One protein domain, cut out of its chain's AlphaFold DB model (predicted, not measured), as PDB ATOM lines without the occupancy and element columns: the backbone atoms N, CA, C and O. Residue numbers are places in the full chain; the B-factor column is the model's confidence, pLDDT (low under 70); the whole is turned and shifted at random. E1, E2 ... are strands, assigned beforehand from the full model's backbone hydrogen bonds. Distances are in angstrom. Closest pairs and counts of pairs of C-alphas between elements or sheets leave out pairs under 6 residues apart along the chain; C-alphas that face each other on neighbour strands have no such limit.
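This is residues 705 to 782 and 784 to 819 of the 910 residues of the protein "PKD domain-containing protein" of Solirubrobacterales bacterium 67-14 (UniProt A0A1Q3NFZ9). Two strongly twisted sheets lie face to face as a sandwich, E1 to E5 in one and E6 to E10 in the other, their strands at 27 degrees to each other. The last stretch, residues 806 to 819, loops round beyond E10 at one end of the second sheet. The printed part has 114 residues with no named helix and ten named strands, E1 to E10 in order along the chain; its class is all strand, though the strands hold 56 of the 114 residues, under half. The first sheet runs E1, E2, E3, E4, E5 and is mixed; the second is branched at E8, with antiparallel pairs. The whole is compact, with a radius of gyration of the C-alphas of 13.3 A and spans of 44 by 31 by 24 A.

Begin at E1, residues 705 to 709, an edge strand, and go on to E2, residues 715 to 720; they form an antiparallel hairpin, with N 717 and O 708 2.8 A apart, within hydrogen-bond range. E3, residues 725 to 731, forms the next hairpin with E2, where N 718 and O 727 are 2.8 A apart. E4, residues 737 to 746, forms a hairpin with E3, where N 728 and O 743 are 2.7 A apart; E4 bends by 86 degrees at residue 741. E1 to E4 are a meander, each strand the antiparallel neighbour of the one before. E5, residues 753 to 755, is parallel to E4 at 20 degrees, with N 754 and O 744 2.8 A apart. The chain then changes sheet. E6, residues 762 to 767, and E7, residues 773 to 778, form an antiparallel hairpin, with N 766 and O 775 2.9 A apart. On the other side of E7 look for E8, residues 784 to 790, antiparallel to E7 at 148 degrees, with N 785 and O 776 2.8 A apart. E9, residues 793 to 795, forms a hairpin with E8, where N 788 and O 795 are 2.9 A apart. E10, residues 803 to 805, lies on the same side of E8 as E9, but beside residues 784 to 785, with N 784 and O 804 2.9 A apart. Across the sandwich, the closest C-alphas of E1 and E6 are those of Ser 706 and Ala 764, 4.9 A apart; those of E4 and E9 are Gly 743 and Gly 793, 4.5 A apart. Among the pairs that are apart are E1 and E9, and E5 and E10.

Find C-alpha 705 at (187.595, 298.109, 333.228); from there E1 runs 14.0 A to C-alpha 709. E2 is 16.0 A long, E3 18.8 A and E4 19.2 A; E4 ends at C-alpha 746, at (191.683, 285.495, 326.433). E5 has three residues. E6 is 14.5 A long, E7 16.4 A and E8 19.5 A. E9 and E10 have three residues each, and E10 ends at C-alpha 805, at (179.524, 292.206, 315.883).

The two C-alphas farthest apart are those of Ser 734 and Ala 808, 43.9 A. Residue 783 is cut out and not printed, between E7 and E8; C-alphas 782 and 784 are 7.4 A apart across the cut. Of the links that are printed whole, none is long. In the stretch from 806 to 819, look at residues 813 to 814, which pair in parallel with 804 to 805 of E10. The mean pLDDT of the printed part is 90.8, and residue 792 is under 70.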
ATOM      1  N   GLU A 705     188.589 297.048 333.507       94.88
ATOM      2  CA  GLU A 705     187.595 298.109 333.228       94.88
ATOM      3  C   GLU A 705     186.187 297.767 333.748       94.88
ATOM      4  O   GLU A 705     185.301 298.606 333.930       94.88
ATOM      5  N   SER A 706     185.924 296.485 334.020       96.44
ATOM      6  CA  SER A 706     184.592 296.075 334.456       96.44
ATOM      7  C   SER A 706     184.591 294.858 335.349       96.44
ATOM      8  O   SER A 706     185.265 293.860 335.084       96.44
ATOM      9  N   LEU A 707     183.761 294.943 336.388       97.62
ATOM     10  CA  LEU A 707     183.502 293.878 337.341       97.62
ATOM     11  C   LEU A 707     182.004 293.572 337.427       97.62
ATOM     12  O   LEU A 707     181.160 294.460 337.600       97.62
ATOM     13  N   ALA A 708     181.662 292.287 337.398       97.12
ATOM     14  CA  ALA A 708     180.309 291.803 337.649       97.12
ATOM     15  C   ALA A 708     180.320 290.699 338.704       97.12
ATOM     16  O   ALA A 708     181.033 289.712 338.566       97.12
ATOM     17  N   VAL A 709     179.488 290.829 339.736       97.12
ATOM     18  CA  VAL A 709     179.298 289.775 340.740       97.12
ATOM     19  C   VAL A 709     178.117 288.900 340.322       97.12
ATOM     20  O   VAL A 709     177.090 289.411 339.866       97.12
ATOM     21  N   SER A 710     178.249 287.581 340.444       94.44
ATOM     22  CA  SER A 710     177.152 286.655 340.159       94.44
ATOM     23  C   SER A 710     175.965 286.898 341.106       94.44
ATOM     24  O   SER A 710     176.167 287.302 342.251       94.44
ATOM     25  N   PRO A 711     174.709 286.642 340.684       86.50
ATOM     26  CA  PRO A 711     173.533 286.918 341.519       86.50
ATOM     27  C   PRO A 711     173.491 286.159 342.852       86.50
ATOM     28  O   PRO A 711     172.857 286.617 343.798       86.50
ATOM     29  N   ASP A 712     174.129 284.990 342.918       84.44
ATOM     30  CA  ASP A 712     174.273 284.184 344.133       84.44
ATOM     31  C   ASP A 712     175.446 284.635 345.022       84.44
ATOM     32  O   ASP A 712     175.592 284.128 346.129       84.44
ATOM     33  N   GLY A 713     176.267 285.582 344.556       91.81
ATOM     34  CA  GLY A 713     177.432 286.098 345.272       91.81
ATOM     35  C   GLY A 713     178.628 285.149 345.320       91.81
ATOM     36  O   GLY A 713     179.568 285.432 346.054       91.81
ATOM     37  N   SER A 714     178.614 284.043 344.569       91.81
ATOM     38  CA  SER A 714     179.684 283.034 344.603       91.81
ATOM     39  C   SER A 714     180.848 283.321 343.649       91.81
ATOM     40  O   SER A 714     181.894 282.676 343.741       91.81
ATOM     41  N   ARG A 715     180.689 284.260 342.706       94.94
ATOM     42  CA  ARG A 715     181.698 284.574 341.688       94.94
ATOM     43  C   ARG A 715     181.803 286.058 341.388       94.94
ATOM     44  O   ARG A 715     180.806 286.777 341.398       94.94
ATOM     45  N   VAL A 716     183.007 286.478 341.019       97.88
ATOM     46  CA  VAL A 716     183.277 287.789 340.417       97.88
ATOM     47  C   VAL A 716     183.859 287.570 339.028       97.88
ATOM     48  O   VAL A 716     184.731 286.728 338.840       97.88
ATOM     49  N   PHE A 717     183.355 288.300 338.043       97.81
ATOM     50  CA  PHE A 717     183.837 288.288 336.668       97.81
ATOM     51  C   PHE A 717     184.517 289.616 336.367       97.81
ATOM     52  O   PHE A 717     183.957 290.658 336.700       97.81
ATOM     53  N   ALA A 718     185.672 289.568 335.718       97.75
ATOM     54  CA  ALA A 718     186.448 290.730 335.316       97.75
ATOM     55  C   ALA A 718     186.626 290.771 333.796       97.75
ATOM     56  O   ALA A 718     186.867 289.733 333.172       97.75
ATOM     57  N   ALA A 719     186.525 291.967 333.223       97.38
ATOM     58  CA  ALA A 719     186.980 292.274 331.872       97.38
ATOM     59  C   ALA A 719     188.358 292.941 331.964       97.38
ATOM     60  O   ALA A 719     188.474 294.008 332.563       97.38
ATOM     61  N   GLY A 720     189.391 292.288 331.430       96.12
ATOM     62  CA  GLY A 720     190.741 292.843 331.338       96.12
ATOM     63  C   GLY A 720     191.024 293.285 329.909       96.12
ATOM     64  O   GLY A 720     191.258 292.431 329.043       96.12
ATOM     65  N   ALA A 721     191.013 294.590 329.653       92.69
ATOM     66  CA  ALA A 721     191.083 295.143 328.306       92.69
ATOM     67  C   ALA A 721     192.453 294.914 327.661       92.69
ATOM     68  O   ALA A 721     192.536 294.350 326.564       92.69
ATOM     69  N   ALA A 722     193.535 295.238 328.375       92.38
ATOM     70  CA  ALA A 722     194.903 295.027 327.901       92.38
ATOM     71  C   ALA A 722     195.228 293.532 327.752       92.38
ATOM     72  O   ALA A 722     195.919 293.126 326.819       92.38
ATOM     73  N   SER A 723     194.675 292.690 328.631       93.81
ATOM     74  CA  SER A 723     194.790 291.227 328.517       93.81
ATOM     75  C   SER A 723     193.848 290.607 327.482       93.81
ATOM     76  O   SER A 723     193.971 289.413 327.200       93.81
ATOM     77  N   SER A 724     192.905 291.378 326.923       95.88
ATOM     78  CA  SER A 724     191.852 290.869 326.036       95.88
ATOM     79  C   SER A 724     191.158 289.635 326.620       95.88
ATOM     80  O   SER A 724     191.028 288.602 325.953       95.88
ATOM     81  N   ALA A 725     190.795 289.725 327.901       96.56
ATOM     82  CA  ALA A 725     190.429 288.586 328.727       96.56
ATOM     83  C   ALA A 725     189.102 288.793 329.460       96.56
ATOM     84  O   ALA A 725     188.773 289.889 329.909       96.56
ATOM     85  N   VAL A 726     188.366 287.695 329.622       97.62
ATOM     86  CA  VAL A 726     187.269 287.577 330.583       97.62
ATOM     87  C   VAL A 726     187.705 286.563 331.627       97.62
ATOM     88  O   VAL A 726     188.000 285.416 331.281       97.62
ATOM     89  N   THR A 727     187.745 286.984 332.888       97.50
ATOM     90  CA  THR A 727     188.277 286.177 333.991       97.50
ATOM     91  C   THR A 727     187.227 285.980 335.078       97.50
ATOM     92  O   THR A 727     186.542 286.921 335.458       97.50
ATOM     93  N   ALA A 728     187.085 284.757 335.584       97.06
ATOM     94  CA  ALA A 728     186.153 284.370 336.631       97.06
ATOM     95  C   ALA A 728     186.891 283.964 337.910       97.06
ATOM     96  O   ALA A 728     187.740 283.066 337.918       97.06
ATOM     97  N   PHE A 729     186.480 284.570 339.011       97.19
ATOM     98  CA  PHE A 729     186.961 284.322 340.360       97.19
ATOM     99  C   PHE A 729     185.878 283.621 341.167       97.19
ATOM    100  O   PHE A 729     184.694 283.932 341.021       97.19
ATOM    101  N   VAL A 730     186.280 282.682 342.017       95.06
ATOM    102  CA  VAL A 730     185.443 282.181 343.105       95.06
ATOM    103  C   VAL A 730     185.548 283.178 344.250       95.06
ATOM    104  O   VAL A 730     186.653 283.577 344.618       95.06
ATOM    105  N   ARG A 731     184.395 283.586 344.775       94.12
ATOM    106  CA  ARG A 731     184.270 284.435 345.956       94.12
ATOM    107  C   ARG A 731     183.915 283.555 347.149       94.12
ATOM    108  O   ARG A 731     182.910 282.844 347.097       94.12
ATOM    109  N   ASP A 732     184.721 283.609 348.202       89.75
ATOM    110  CA  ASP A 732     184.385 282.961 349.473       89.75
ATOM    111  C   ASP A 732     183.479 283.844 350.355       89.75
ATOM    112  O   ASP A 732     183.110 284.962 349.990       89.75
ATOM    113  N   ASP A 733     183.107 283.351 351.538       87.12
ATOM    114  CA  ASP A 733     182.215 284.082 352.450       87.12
ATOM    115  C   ASP A 733     182.835 285.357 353.043       87.12
ATOM    116  O   ASP A 733     182.093 286.243 353.476       87.12
ATOM    117  N   SER A 734     184.171 285.454 353.080       85.06
ATOM    118  CA  SER A 734     184.881 286.676 353.488       85.06
ATOM    119  C   SER A 734     184.911 287.719 352.369       85.06
ATOM    120  O   SER A 734     185.156 288.898 352.605       85.06
ATOM    121  N   GLY A 735     184.609 287.296 351.140       91.12
ATOM    122  CA  GLY A 735     184.703 288.117 349.948       91.12
ATOM    123  C   GLY A 735     186.050 288.029 349.245       91.12
ATOM    124  O   GLY A 735     186.205 288.683 348.214       91.12
ATOM    125  N   SER A 736     186.987 287.220 349.744       94.25
ATOM    126  CA  SER A 736     188.263 286.981 349.076       94.25
ATOM    127  C   SER A 736     188.041 286.326 347.714       94.25
ATOM    128  O   SER A 736     187.112 285.532 347.527       94.25
ATOM    129  N   LEU A 737     188.897 286.674 346.754       96.81
ATOM    130  CA  LEU A 737     188.823 286.198 345.380       96.81
ATOM    131  C   LEU A 737     189.941 285.199 345.100       96.81
ATOM    132  O   LEU A 737     191.117 285.483 345.298       96.81
ATOM    133  N   THR A 738     189.580 284.035 344.568       93.12
ATOM    134  CA  THR A 738     190.538 283.058 344.034       93.12
ATOM    135  C   THR A 738     190.237 282.809 342.565       93.12
ATOM    136  O   THR A 738     189.084 282.584 342.190       93.12
ATOM    137  N   GLN A 739     191.256 282.858 341.705       91.56
ATOM    138  CA  GLN A 739     191.067 282.605 340.277       91.56
ATOM    139  C   GLN A 739     190.551 281.176 340.050       91.56
ATOM    140  O   GLN A 739     191.090 280.212 340.592       91.56
ATOM    141  N   SER A 740     189.488 281.025 339.253       87.69
ATOM    142  CA  SER A 740     188.926 279.696 338.975       87.69
ATOM    143  C   SER A 740     189.868 278.886 338.071       87.69
ATOM    144  O   SER A 740     190.500 279.449 337.179       87.69
ATOM    145  N   ALA A 741     189.909 277.556 338.224       73.06
ATOM    146  CA  ALA A 741     190.781 276.673 337.433       73.06
ATOM    147  C   ALA A 741     190.520 276.732 335.910       73.06
ATOM    148  O   ALA A 741     191.442 276.569 335.116       73.06
ATOM    149  N   GLN A 742     189.276 276.997 335.495       73.50
ATOM    150  CA  GLN A 742     188.881 277.308 334.109       73.50
ATOM    151  C   GLN A 742     188.379 278.760 334.020       73.50
ATOM    152  O   GLN A 742     187.359 279.064 333.402       73.50
ATOM    153  N   GLY A 743     189.033 279.654 334.760       80.25
ATOM    154  CA  GLY A 743     188.533 280.994 335.026       80.25
ATOM    155  C   GLY A 743     188.847 282.011 333.944       80.25
ATOM    156  O   GLY A 743     188.090 282.959 333.822       80.25
ATOM    157  N   CYS A 744     189.918 281.851 333.167       94.19
ATOM    158  CA  CYS A 744     190.382 282.878 332.235       94.19
ATOM    159  C   CYS A 744     190.194 282.463 330.772       94.19
ATOM    160  O   CYS A 744     190.667 281.405 330.352       94.19
ATOM    161  N   ILE A 745     189.554 283.324 329.977       95.38
ATOM    162  CA  ILE A 745     189.430 283.175 328.522       95.38
ATOM    163  C   ILE A 745     189.957 284.440 327.847       95.38
ATOM    164  O   ILE A 745     189.392 285.511 328.056       95.38
ATOM    165  N   SER A 746     190.995 284.328 327.010       95.50
ATOM    166  CA  SER A 746     191.683 285.495 326.433       95.50
ATOM    167  C   SER A 746     192.223 285.293 325.013       95.50
ATOM    168  O   SER A 746     192.255 284.173 324.493       95.50
ATOM    169  N   ILE A 747     192.645 286.388 324.361       90.31
ATOM    170  CA  ILE A 747     193.342 286.367 323.061       90.31
ATOM    171  C   ILE A 747     194.533 287.351 323.071       90.31
ATOM    172  O   ILE A 747     194.291 288.551 323.133       90.31
ATOM    173  N   PRO A 748     195.790 286.891 322.905       89.81
ATOM    174  CA  PRO A 748     196.210 285.489 322.932       89.81
ATOM    175  C   PRO A 748     195.964 284.857 324.314       89.81
ATOM    176  O   PRO A 748     195.660 285.550 325.283       89.81
ATOM    177  N   ALA A 749     196.071 283.533 324.403       88.31
ATOM    178  CA  ALA A 749     195.982 282.816 325.672       88.31
ATOM    179  C   ALA A 749     197.370 282.672 326.313       88.31
ATOM    180  O   ALA A 749     198.163 281.870 325.812       88.31
ATOM    181  N   PRO A 750     197.694 283.421 327.387       84.44
ATOM    182  CA  PRO A 750     198.867 283.132 328.201       84.44
ATOM    183  C   PRO A 750     198.656 281.844 329.015       84.44
ATOM    184  O   PRO A 750     197.560 281.277 329.056       84.44
ATOM    185  N   ALA A 751     199.712 281.385 329.690       79.88
ATOM    186  CA  ALA A 751     199.618 280.257 330.613       79.88
ATOM    187  C   ALA A 751     198.526 280.507 331.674       79.88
ATOM    188  O   ALA A 751     198.448 281.590 332.247       79.88
ATOM    189  N   GLY A 752     197.666 279.510 331.908       79.81
ATOM    190  CA  GLY A 752     196.519 279.619 332.822       79.81
ATOM    191  C   GLY A 752     195.229 280.164 332.192       79.81
ATOM    192  O   GLY A 752     194.179 280.108 332.830       79.81
ATOM    193  N   CYS A 753     195.265 280.625 330.937       90.81
ATOM    194  CA  CYS A 753     194.084 281.059 330.193       90.81
ATOM    195  C   CYS A 753     193.774 280.123 329.019       90.81
ATOM    196  O   CYS A 753     194.653 279.500 328.422       90.81
ATOM    197  N   VAL A 754     192.496 280.049 328.657       92.00
ATOM    198  CA  VAL A 754     192.009 279.333 327.474       92.00
ATOM    199  C   VAL A 754     191.861 280.315 326.312       92.00
ATOM    200  O   VAL A 754     191.415 281.447 326.492       92.00
ATOM    201  N   LEU A 755     192.204 279.881 325.095       91.31
ATOM    202  CA  LEU A 755     192.056 280.708 323.897       91.31
ATOM    203  C   LEU A 755     190.584 281.021 323.612       91.31
ATOM    204  O   LEU A 755     189.788 280.138 323.283       91.31
ATOM    205  N   GLY A 756     190.252 282.303 323.705       91.00
ATOM    206  CA  GLY A 756     188.937 282.842 323.406       91.00
ATOM    207  C   GLY A 756     188.725 283.171 321.933       91.00
ATOM    208  O   GLY A 756     189.577 282.990 321.062       91.00
ATOM    209  N   ARG A 757     187.533 283.688 321.645       90.62
ATOM    210  CA  ARG A 757     187.114 284.181 320.326       90.62
ATOM    211  C   ARG A 757     186.345 285.479 320.501       90.62
ATOM    212  O   ARG A 757     185.402 285.510 321.281       90.62
ATOM    213  N   SER A 758     186.672 286.500 319.703       91.44
ATOM    214  CA  SER A 758     185.942 287.788 319.690       91.44
ATOM    215  C   SER A 758     185.858 288.434 321.083       91.44
ATOM    216  O   SER A 758     184.779 288.787 321.551       91.44
ATOM    217  N   VAL A 759     187.016 288.492 321.750       93.38
ATOM    218  CA  VAL A 759     187.215 289.089 323.086       93.38
ATOM    219  C   VAL A 759     188.411 290.053 323.134       93.38
ATOM    220  O   VAL A 759     188.866 290.422 324.208       93.38
ATOM    221  N   LEU A 760     188.957 290.452 321.974       93.50
ATOM    222  CA  LEU A 760     190.037 291.448 321.923       93.50
ATOM    223  C   LEU A 760     189.543 292.786 322.471       93.50
ATOM    224  O   LEU A 760     188.550 293.306 321.949       93.50
ATOM    225  N   GLY A 761     190.252 293.318 323.467       91.62
ATOM    226  CA  GLY A 761     189.877 294.526 324.198       91.62
ATOM    227  C   GLY A 761     188.579 294.354 324.983       91.62
ATOM    228  O   GLY A 761     187.669 295.155 324.807       91.62
ATOM    229  N   ALA A 762     188.431 293.258 325.735       95.56
ATOM    230  CA  ALA A 762     187.267 293.036 326.590       95.56
ATOM    231  C   ALA A 762     187.172 294.130 327.666       95.56
ATOM    232  O   ALA A 762     188.032 294.193 328.536       95.56
ATOM    233  N   ASN A 763     186.121 294.945 327.597       94.25
ATOM    234  CA  ASN A 763     185.985 296.201 328.340       94.25
ATOM    235  C   ASN A 763     184.777 296.229 329.288       94.25
ATOM    236  O   ASN A 763     184.842 296.850 330.338       94.25
ATOM    237  N   ALA A 764     183.693 295.490 329.013       96.38
ATOM    238  CA  ALA A 764     182.621 295.339 330.002       96.38
ATOM    239  C   ALA A 764     182.052 293.933 330.124       96.38
ATOM    240  O   ALA A 764     181.943 293.203 329.138       96.38
ATOM    241  N   VAL A 765     181.652 293.571 331.347       97.56
ATOM    242  CA  VAL A 765     181.038 292.281 331.684       97.56
ATOM    243  C   VAL A 765     179.752 292.450 332.489       97.56
ATOM    244  O   VAL A 765     179.628 293.327 333.336       97.56
ATOM    245  N   GLU A 766     178.786 291.565 332.249       97.62
ATOM    246  CA  GLU A 766     177.522 291.524 332.983       97.62
ATOM    247  C   GLU A 766     177.064 290.079 333.203       97.62
ATOM    248  O   GLU A 766     176.904 289.300 332.253       97.62
ATOM    249  N   ALA A 767     176.801 289.724 334.461       96.31
ATOM    250  CA  ALA A 767     176.223 288.436 334.820       96.31
ATOM    251  C   ALA A 767     174.707 288.439 334.584       96.31
ATOM    252  O   ALA A 767     173.984 289.374 334.925       96.31
ATOM    253  N   SER A 768     174.189 287.359 334.007       94.50
ATOM    254  CA  SER A 768     172.744 287.193 333.842       94.50
ATOM    255  C   SER A 768     172.043 286.971 335.193       94.50
ATOM    256  O   SER A 768     172.591 286.280 336.049       94.50
ATOM    257  N   PRO A 769     170.793 287.448 335.382       87.19
ATOM    258  CA  PRO A 769     170.067 287.289 336.649       87.19
ATOM    259  C   PRO A 769     169.787 285.841 337.074       87.19
ATOM    260  O   PRO A 769     169.423 285.602 338.220       87.19
ATOM    261  N   ASP A 770     169.887 284.879 336.149       83.00
ATOM    262  CA  ASP A 770     169.754 283.453 336.455       83.00
ATOM    263  C   ASP A 770     171.082 282.784 336.839       83.00
ATOM    264  O   ASP A 770     171.070 281.604 337.171       83.00
ATOM    265  N   GLY A 771     172.197 283.522 336.808       87.31
ATOM    266  CA  GLY A 771     173.530 283.051 337.183       87.31
ATOM    267  C   GLY A 771     174.194 282.122 336.165       87.31
ATOM    268  O   GLY A 771     175.334 281.731 336.372       87.31
ATOM    269  N   ASN A 772     173.528 281.790 335.055       87.81
ATOM    270  CA  ASN A 772     173.993 280.742 334.137       87.81
ATOM    271  C   ASN A 772     174.849 281.270 332.981       87.81
ATOM    272  O   ASN A 772     175.400 280.491 332.205       87.81
ATOM    273  N   SER A 773     174.902 282.586 332.788       94.31
ATOM    274  CA  SER A 773     175.657 283.201 331.695       94.31
ATOM    275  C   SER A 773     176.301 284.514 332.102       94.31
ATOM    276  O   SER A 773     175.725 285.263 332.895       94.31
ATOM    277  N   VAL A 774     177.422 284.827 331.463       96.75
ATOM    278  CA  VAL A 774     178.075 286.141 331.498       96.75
ATOM    279  C   VAL A 774     178.147 286.680 330.078       96.75
ATOM    280  O   VAL A 774     178.358 285.928 329.126       96.75
ATOM    281  N   TYR A 775     177.928 287.979 329.920       97.81
ATOM    282  CA  TYR A 775     178.080 288.682 328.654       97.81
ATOM    283  C   TYR A 775     179.275 289.599 328.747       97.81
ATOM    284  O   TYR A 775     179.304 290.418 329.655       97.81
ATOM    285  N   ALA A 776     180.209 289.478 327.810       97.38
ATOM    286  CA  ALA A 776     181.292 290.436 327.669       97.38
ATOM    287  C   ALA A 776     181.129 291.217 326.370       97.38
ATOM    288  O   ALA A 776     180.828 290.624 325.327       97.38
ATOM    289  N   VAL A 777     181.323 292.526 326.428       96.31
ATOM    290  CA  VAL A 777     181.582 293.350 325.244       96.31
ATOM    291  C   VAL A 777     183.080 293.542 325.080       96.31
ATOM    292  O   VAL A 777     183.859 293.307 326.006       96.31
ATOM    293  N   SER A 778     183.493 293.832 323.855       95.00
ATOM    294  CA  SER A 778     184.901 293.998 323.525       95.00
ATOM    295  C   SER A 778     185.061 295.080 322.471       95.00
ATOM    296  O   SER A 778     184.548 294.927 321.353       95.00
ATOM    297  N   ALA A 779     185.772 296.148 322.828       90.75
ATOM    298  CA  ALA A 779     185.958 297.348 322.020       90.75
ATOM    299  C   ALA A 779     186.664 297.030 320.692       90.75
ATOM    300  O   ALA A 779     186.116 297.260 319.610       90.75
ATOM    301  N   ILE A 780     187.833 296.380 320.761       90.38
ATOM    302  CA  ILE A 780     188.671 296.092 319.583       90.38
ATOM    303  C   ILE A 780     188.014 295.040 318.680       90.38
ATOM    304  O   ILE A 780     187.994 295.178 317.457       90.38
ATOM    305  N   SER A 781     187.420 293.988 319.256       91.31
ATOM    306  CA  SER A 781     186.655 293.014 318.453       91.31
ATOM    307  C   SER A 781     185.351 293.585 317.889       91.31
ATOM    308  O   SER A 781     184.774 292.962 316.989       91.31
ATOM    309  N   SER A 782     184.896 294.732 318.409       93.31
ATOM    310  CA  SER A 782     183.578 295.321 318.171       93.31
ATOM    311  C   SER A 782     182.479 294.268 318.284       93.31
ATOM    312  O   SER A 782     181.806 293.914 317.315       93.31
ATOM    313  N   VAL A 784     179.770 291.694 321.147       96.88
ATOM    314  CA  VAL A 784     179.288 291.096 322.396       96.88
ATOM    315  C   VAL A 784     179.376 289.577 322.291       96.88
ATOM    316  O   VAL A 784     178.955 289.008 321.278       96.88
ATOM    317  N   THR A 785     179.854 288.919 323.343       96.06
ATOM    318  CA  THR A 785     180.004 287.463 323.425       96.06
ATOM    319  C   THR A 785     179.394 286.909 324.717       96.06
ATOM    320  O   THR A 785     179.513 287.502 325.783       96.06
ATOM    321  N   ALA A 786     178.698 285.773 324.615       96.06
ATOM    322  CA  ALA A 786     178.135 285.029 325.740       96.06
ATOM    323  C   ALA A 786     179.063 283.903 326.197       96.06
ATOM    324  O   ALA A 786     179.537 283.117 325.371       96.06
ATOM    325  N   PHE A 787     179.178 283.766 327.510       95.25
ATOM    326  CA  PHE A 787     179.856 282.688 328.215       95.25
ATOM    327  C   PHE A 787     178.840 281.944 329.073       95.25
ATOM    328  O   PHE A 787     177.916 282.564 329.607       95.25
ATOM    329  N   ASP A 788     179.003 280.632 329.189       92.56
ATOM    330  CA  ASP A 788     178.220 279.807 330.103       92.56
ATOM    331  C   ASP A 788     178.994 279.714 331.435       92.56
ATOM    332  O   ASP A 788     180.212 279.528 331.443       92.56
ATOM    333  N   VAL A 789     178.303 279.909 332.561       89.50
ATOM    334  CA  VAL A 789     178.895 279.773 333.903       89.50
ATOM    335  C   VAL A 789     178.832 278.303 334.301       89.50
ATOM    336  O   VAL A 789     177.753 277.706 334.287       89.50
ATOM    337  N   VAL A 790     179.976 277.721 334.654       84.62
ATOM    338  CA  VAL A 790     180.116 276.297 334.994       84.62
ATOM    339  C   VAL A 790     180.776 276.131 336.363       84.62
ATOM    340  O   VAL A 790     181.373 277.064 336.894       84.62
ATOM    341  N   THR A 791     180.696 274.936 336.955       74.38
ATOM    342  CA  THR A 791     181.235 274.655 338.301       74.38
ATOM    343  C   THR A 791     182.720 275.035 338.440       74.38
ATOM    344  O   THR A 791     183.122 275.529 339.490       74.38
ATOM    345  N   GLY A 792     183.516 274.908 337.370       68.12
ATOM    346  CA  GLY A 792     184.951 275.227 337.346       68.12
ATOM    347  C   GLY A 792     185.342 276.649 336.915       68.12
ATOM    348  O   GLY A 792     186.534 276.960 336.930       68.12
ATOM    349  N   GLY A 793     184.394 277.516 336.534       87.06
ATOM    350  CA  GLY A 793     184.696 278.846 335.988       87.06
ATOM    351  C   GLY A 793     183.707 279.291 334.912       87.06
ATOM    352  O   GLY A 793     182.494 279.323 335.141       87.06
ATOM    353  N   ILE A 794     184.230 279.650 333.742       93.19
ATOM    354  CA  ILE A 794     183.436 280.048 332.577       93.19
ATOM    355  C   ILE A 794     183.878 279.272 331.343       93.19
ATOM    356  O   ILE A 794     185.051 278.967 331.161       93.19
ATOM    357  N   GLU A 795     182.929 279.002 330.458       91.75
ATOM    358  CA  GLU A 795     183.202 278.404 329.157       91.75
ATOM    359  C   GLU A 795     182.664 279.296 328.046       91.75
ATOM    360  O   GLU A 795     181.610 279.920 328.181       91.75
ATOM    361  N   GLN A 796     183.374 279.342 326.917       90.81
ATOM    362  CA  GLN A 796     182.925 280.052 325.723       90.81
ATOM    363  C   GLN A 796     182.344 279.061 324.702       90.81
ATOM    364  O   GLN A 796     183.097 278.404 323.973       90.81
ATOM    365  N   PRO A 797     181.009 278.951 324.578       83.94
ATOM    366  CA  PRO A 797     180.415 277.946 323.712       83.94
ATOM    367  C   PRO A 797     180.629 278.294 322.236       83.94
ATOM    368  O   PRO A 797     180.574 279.455 321.826       83.94
ATOM    369  N   ALA A 798     180.821 277.272 321.403       76.69
ATOM    370  CA  ALA A 798     181.040 277.468 319.976       76.69
ATOM    371  C   ALA A 798     179.779 277.956 319.231       76.69
ATOM    372  O   ALA A 798     178.644 277.567 319.520       76.69
ATOM    373  N   GLY A 799     180.004 278.754 318.184       75.00
ATOM    374  CA  GLY A 799     179.022 279.048 317.143       75.00
ATOM    375  C   GLY A 799     178.418 280.460 317.168       75.00
ATOM    376  O   GLY A 799     178.361 281.138 318.195       75.00
ATOM    377  N   PRO A 800     177.854 280.900 316.031       75.94
ATOM    378  CA  PRO A 800     177.521 282.305 315.770       75.94
ATOM    379  C   PRO A 800     176.315 282.833 316.565       75.94
ATOM    380  O   PRO A 800     175.949 284.003 316.469       75.94
ATOM    381  N   ARG A 801     175.645 281.984 317.357       83.69
ATOM    382  CA  ARG A 801     174.524 282.389 318.227       83.69
ATOM    383  C   ARG A 801     174.972 282.952 319.577       83.69
ATOM    384  O   ARG A 801     174.121 283.484 320.295       83.69
ATOM    385  N   ARG A 802     176.260 282.822 319.904       90.88
ATOM    386  CA  ARG A 802     176.878 283.318 321.139       90.88
ATOM    387  C   ARG A 802     177.554 284.674 320.976       90.88
ATOM    388  O   ARG A 802     177.854 285.285 321.984       90.88
ATOM    389  N   CYS A 803     177.742 285.144 319.744       94.62
ATOM    390  CA  CYS A 803     178.396 286.414 319.470       94.62
ATOM    391  C   CYS A 803     177.642 287.250 318.425       94.62
ATOM    392  O   CYS A 803     176.968 286.713 317.529       94.62
ATOM    393  N   LEU A 804     177.753 288.570 318.548       95.62
ATOM    394  CA  LEU A 804     177.282 289.566 317.586       95.62
ATOM    395  C   LEU A 804     178.343 290.664 317.443       95.62
ATOM    396  O   LEU A 804     178.848 291.131 318.457       95.62
ATOM    397  N   GLY A 805     178.646 291.075 316.213       93.19
ATOM    398  CA  GLY A 805     179.524 292.206 315.883       93.19
ATOM    399  C   GLY A 805     179.040 292.926 314.615       93.19
ATOM    400  O   GLY A 805     177.978 292.563 314.105       93.19
ATOM    401  N   PRO A 806     179.766 293.921 314.075       88.06
ATOM    402  CA  PRO A 806     179.304 294.727 312.939       88.06
ATOM    403  C   PRO A 806     179.209 293.914 311.643       88.06
ATOM    404  O   PRO A 806     178.286 294.083 310.849       88.06
ATOM    405  N   THR A 807     180.124 292.963 311.449       86.62
ATOM    406  CA  THR A 807     180.174 292.093 310.270       86.62
ATOM    407  C   THR A 807     180.039 290.626 310.657       86.62
ATOM    408  O   THR A 807     180.384 290.203 311.763       86.62
ATOM    409  N   ALA A 808     179.497 289.822 309.739       84.19
ATOM    410  CA  ALA A 808     179.365 288.391 309.958       84.19
ATOM    411  C   ALA A 808     180.740 287.718 309.842       84.19
ATOM    412  O   ALA A 808     181.426 287.854 308.834       84.19
ATOM    413  N   LYS A 809     181.109 286.957 310.869       80.69
ATOM    414  CA  LYS A 809     182.312 286.117 310.939       80.69
ATOM    415  C   LYS A 809     181.879 284.675 311.251       80.69
ATOM    416  O   LYS A 809     180.773 284.482 311.763       80.69
ATOM    417  N   PRO A 810     182.715 283.644 311.034       77.62
ATOM    418  CA  PRO A 810     182.355 282.261 311.380       77.62
ATOM    419  C   PRO A 810     181.867 282.088 312.832       77.62
ATOM    420  O   PRO A 810     181.011 281.253 313.123       77.62
ATOM    421  N   THR A 811     182.373 282.921 313.744       77.19
ATOM    422  CA  THR A 811     182.085 282.888 315.183       77.19
ATOM    423  C   THR A 811     181.031 283.897 315.640       77.19
ATOM    424  O   THR A 811     180.522 283.742 316.745       77.19
ATOM    425  N   CYS A 812     180.663 284.894 314.822       88.75
ATOM    426  CA  CYS A 812     179.808 286.023 315.216       88.75
ATOM    427  C   CYS A 812     178.828 286.415 314.109       88.75
ATOM    428  O   CYS A 812     179.196 286.512 312.942       88.75
ATOM    429  N   ARG A 813     177.573 286.700 314.464       93.50
ATOM    430  CA  ARG A 813     176.622 287.280 313.499       93.50
ATOM    431  C   ARG A 813     176.865 288.775 313.318       93.50
ATOM    432  O   ARG A 813     177.293 289.432 314.258       93.50
ATOM    433  N   ALA A 814     176.487 289.292 312.151       91.38
ATOM    434  CA  ALA A 814     176.352 290.727 311.932       91.38
ATOM    435  C   ALA A 814     175.170 291.293 312.737       91.38
ATOM    436  O   ALA A 814     174.107 290.660 312.821       91.38
ATOM    437  N   GLY A 815     175.355 292.485 313.291       91.94
ATOM    438  CA  GLY A 815     174.351 293.284 313.974       91.94
ATOM    439  C   GLY A 815     174.562 294.769 313.703       91.94
ATOM    440  O   GLY A 815     175.686 295.223 313.528       91.94
ATOM    441  N   ASN A 816     173.466 295.520 313.677       92.94
ATOM    442  CA  ASN A 816     173.491 296.959 313.419       92.94
ATOM    443  C   ASN A 816     173.874 297.738 314.683       92.94
ATOM    444  O   ASN A 816     173.425 297.372 315.773       92.94
ATOM    445  N   GLY A 817     174.618 298.834 314.521       91.81
ATOM    446  CA  GLY A 817     175.003 299.729 315.616       91.81
ATOM    447  C   GLY A 817     175.955 299.090 316.628       91.81
ATOM    448  O   GLY A 817     175.802 299.333 317.815       91.81
ATOM    449  N   MET A 818     176.852 298.211 316.170       92.62
ATOM    450  CA  MET A 818     177.748 297.390 316.999       92.62
ATOM    451  C   MET A 818     179.220 297.837 316.932       92.62
ATOM    452  O   MET A 818     180.101 297.042 317.257       92.62
ATOM    453  N   GLU A 819     179.520 299.053 316.474       91.62
ATOM    454  CA  GLU A 819     180.902 299.551 316.452       91.62
ATOM    455  C   GLU A 819     181.290 300.021 317.853       91.62
ATOM    456  O   GLU A 819     180.618 300.880 318.430       91.62
TER     457      GLU A 819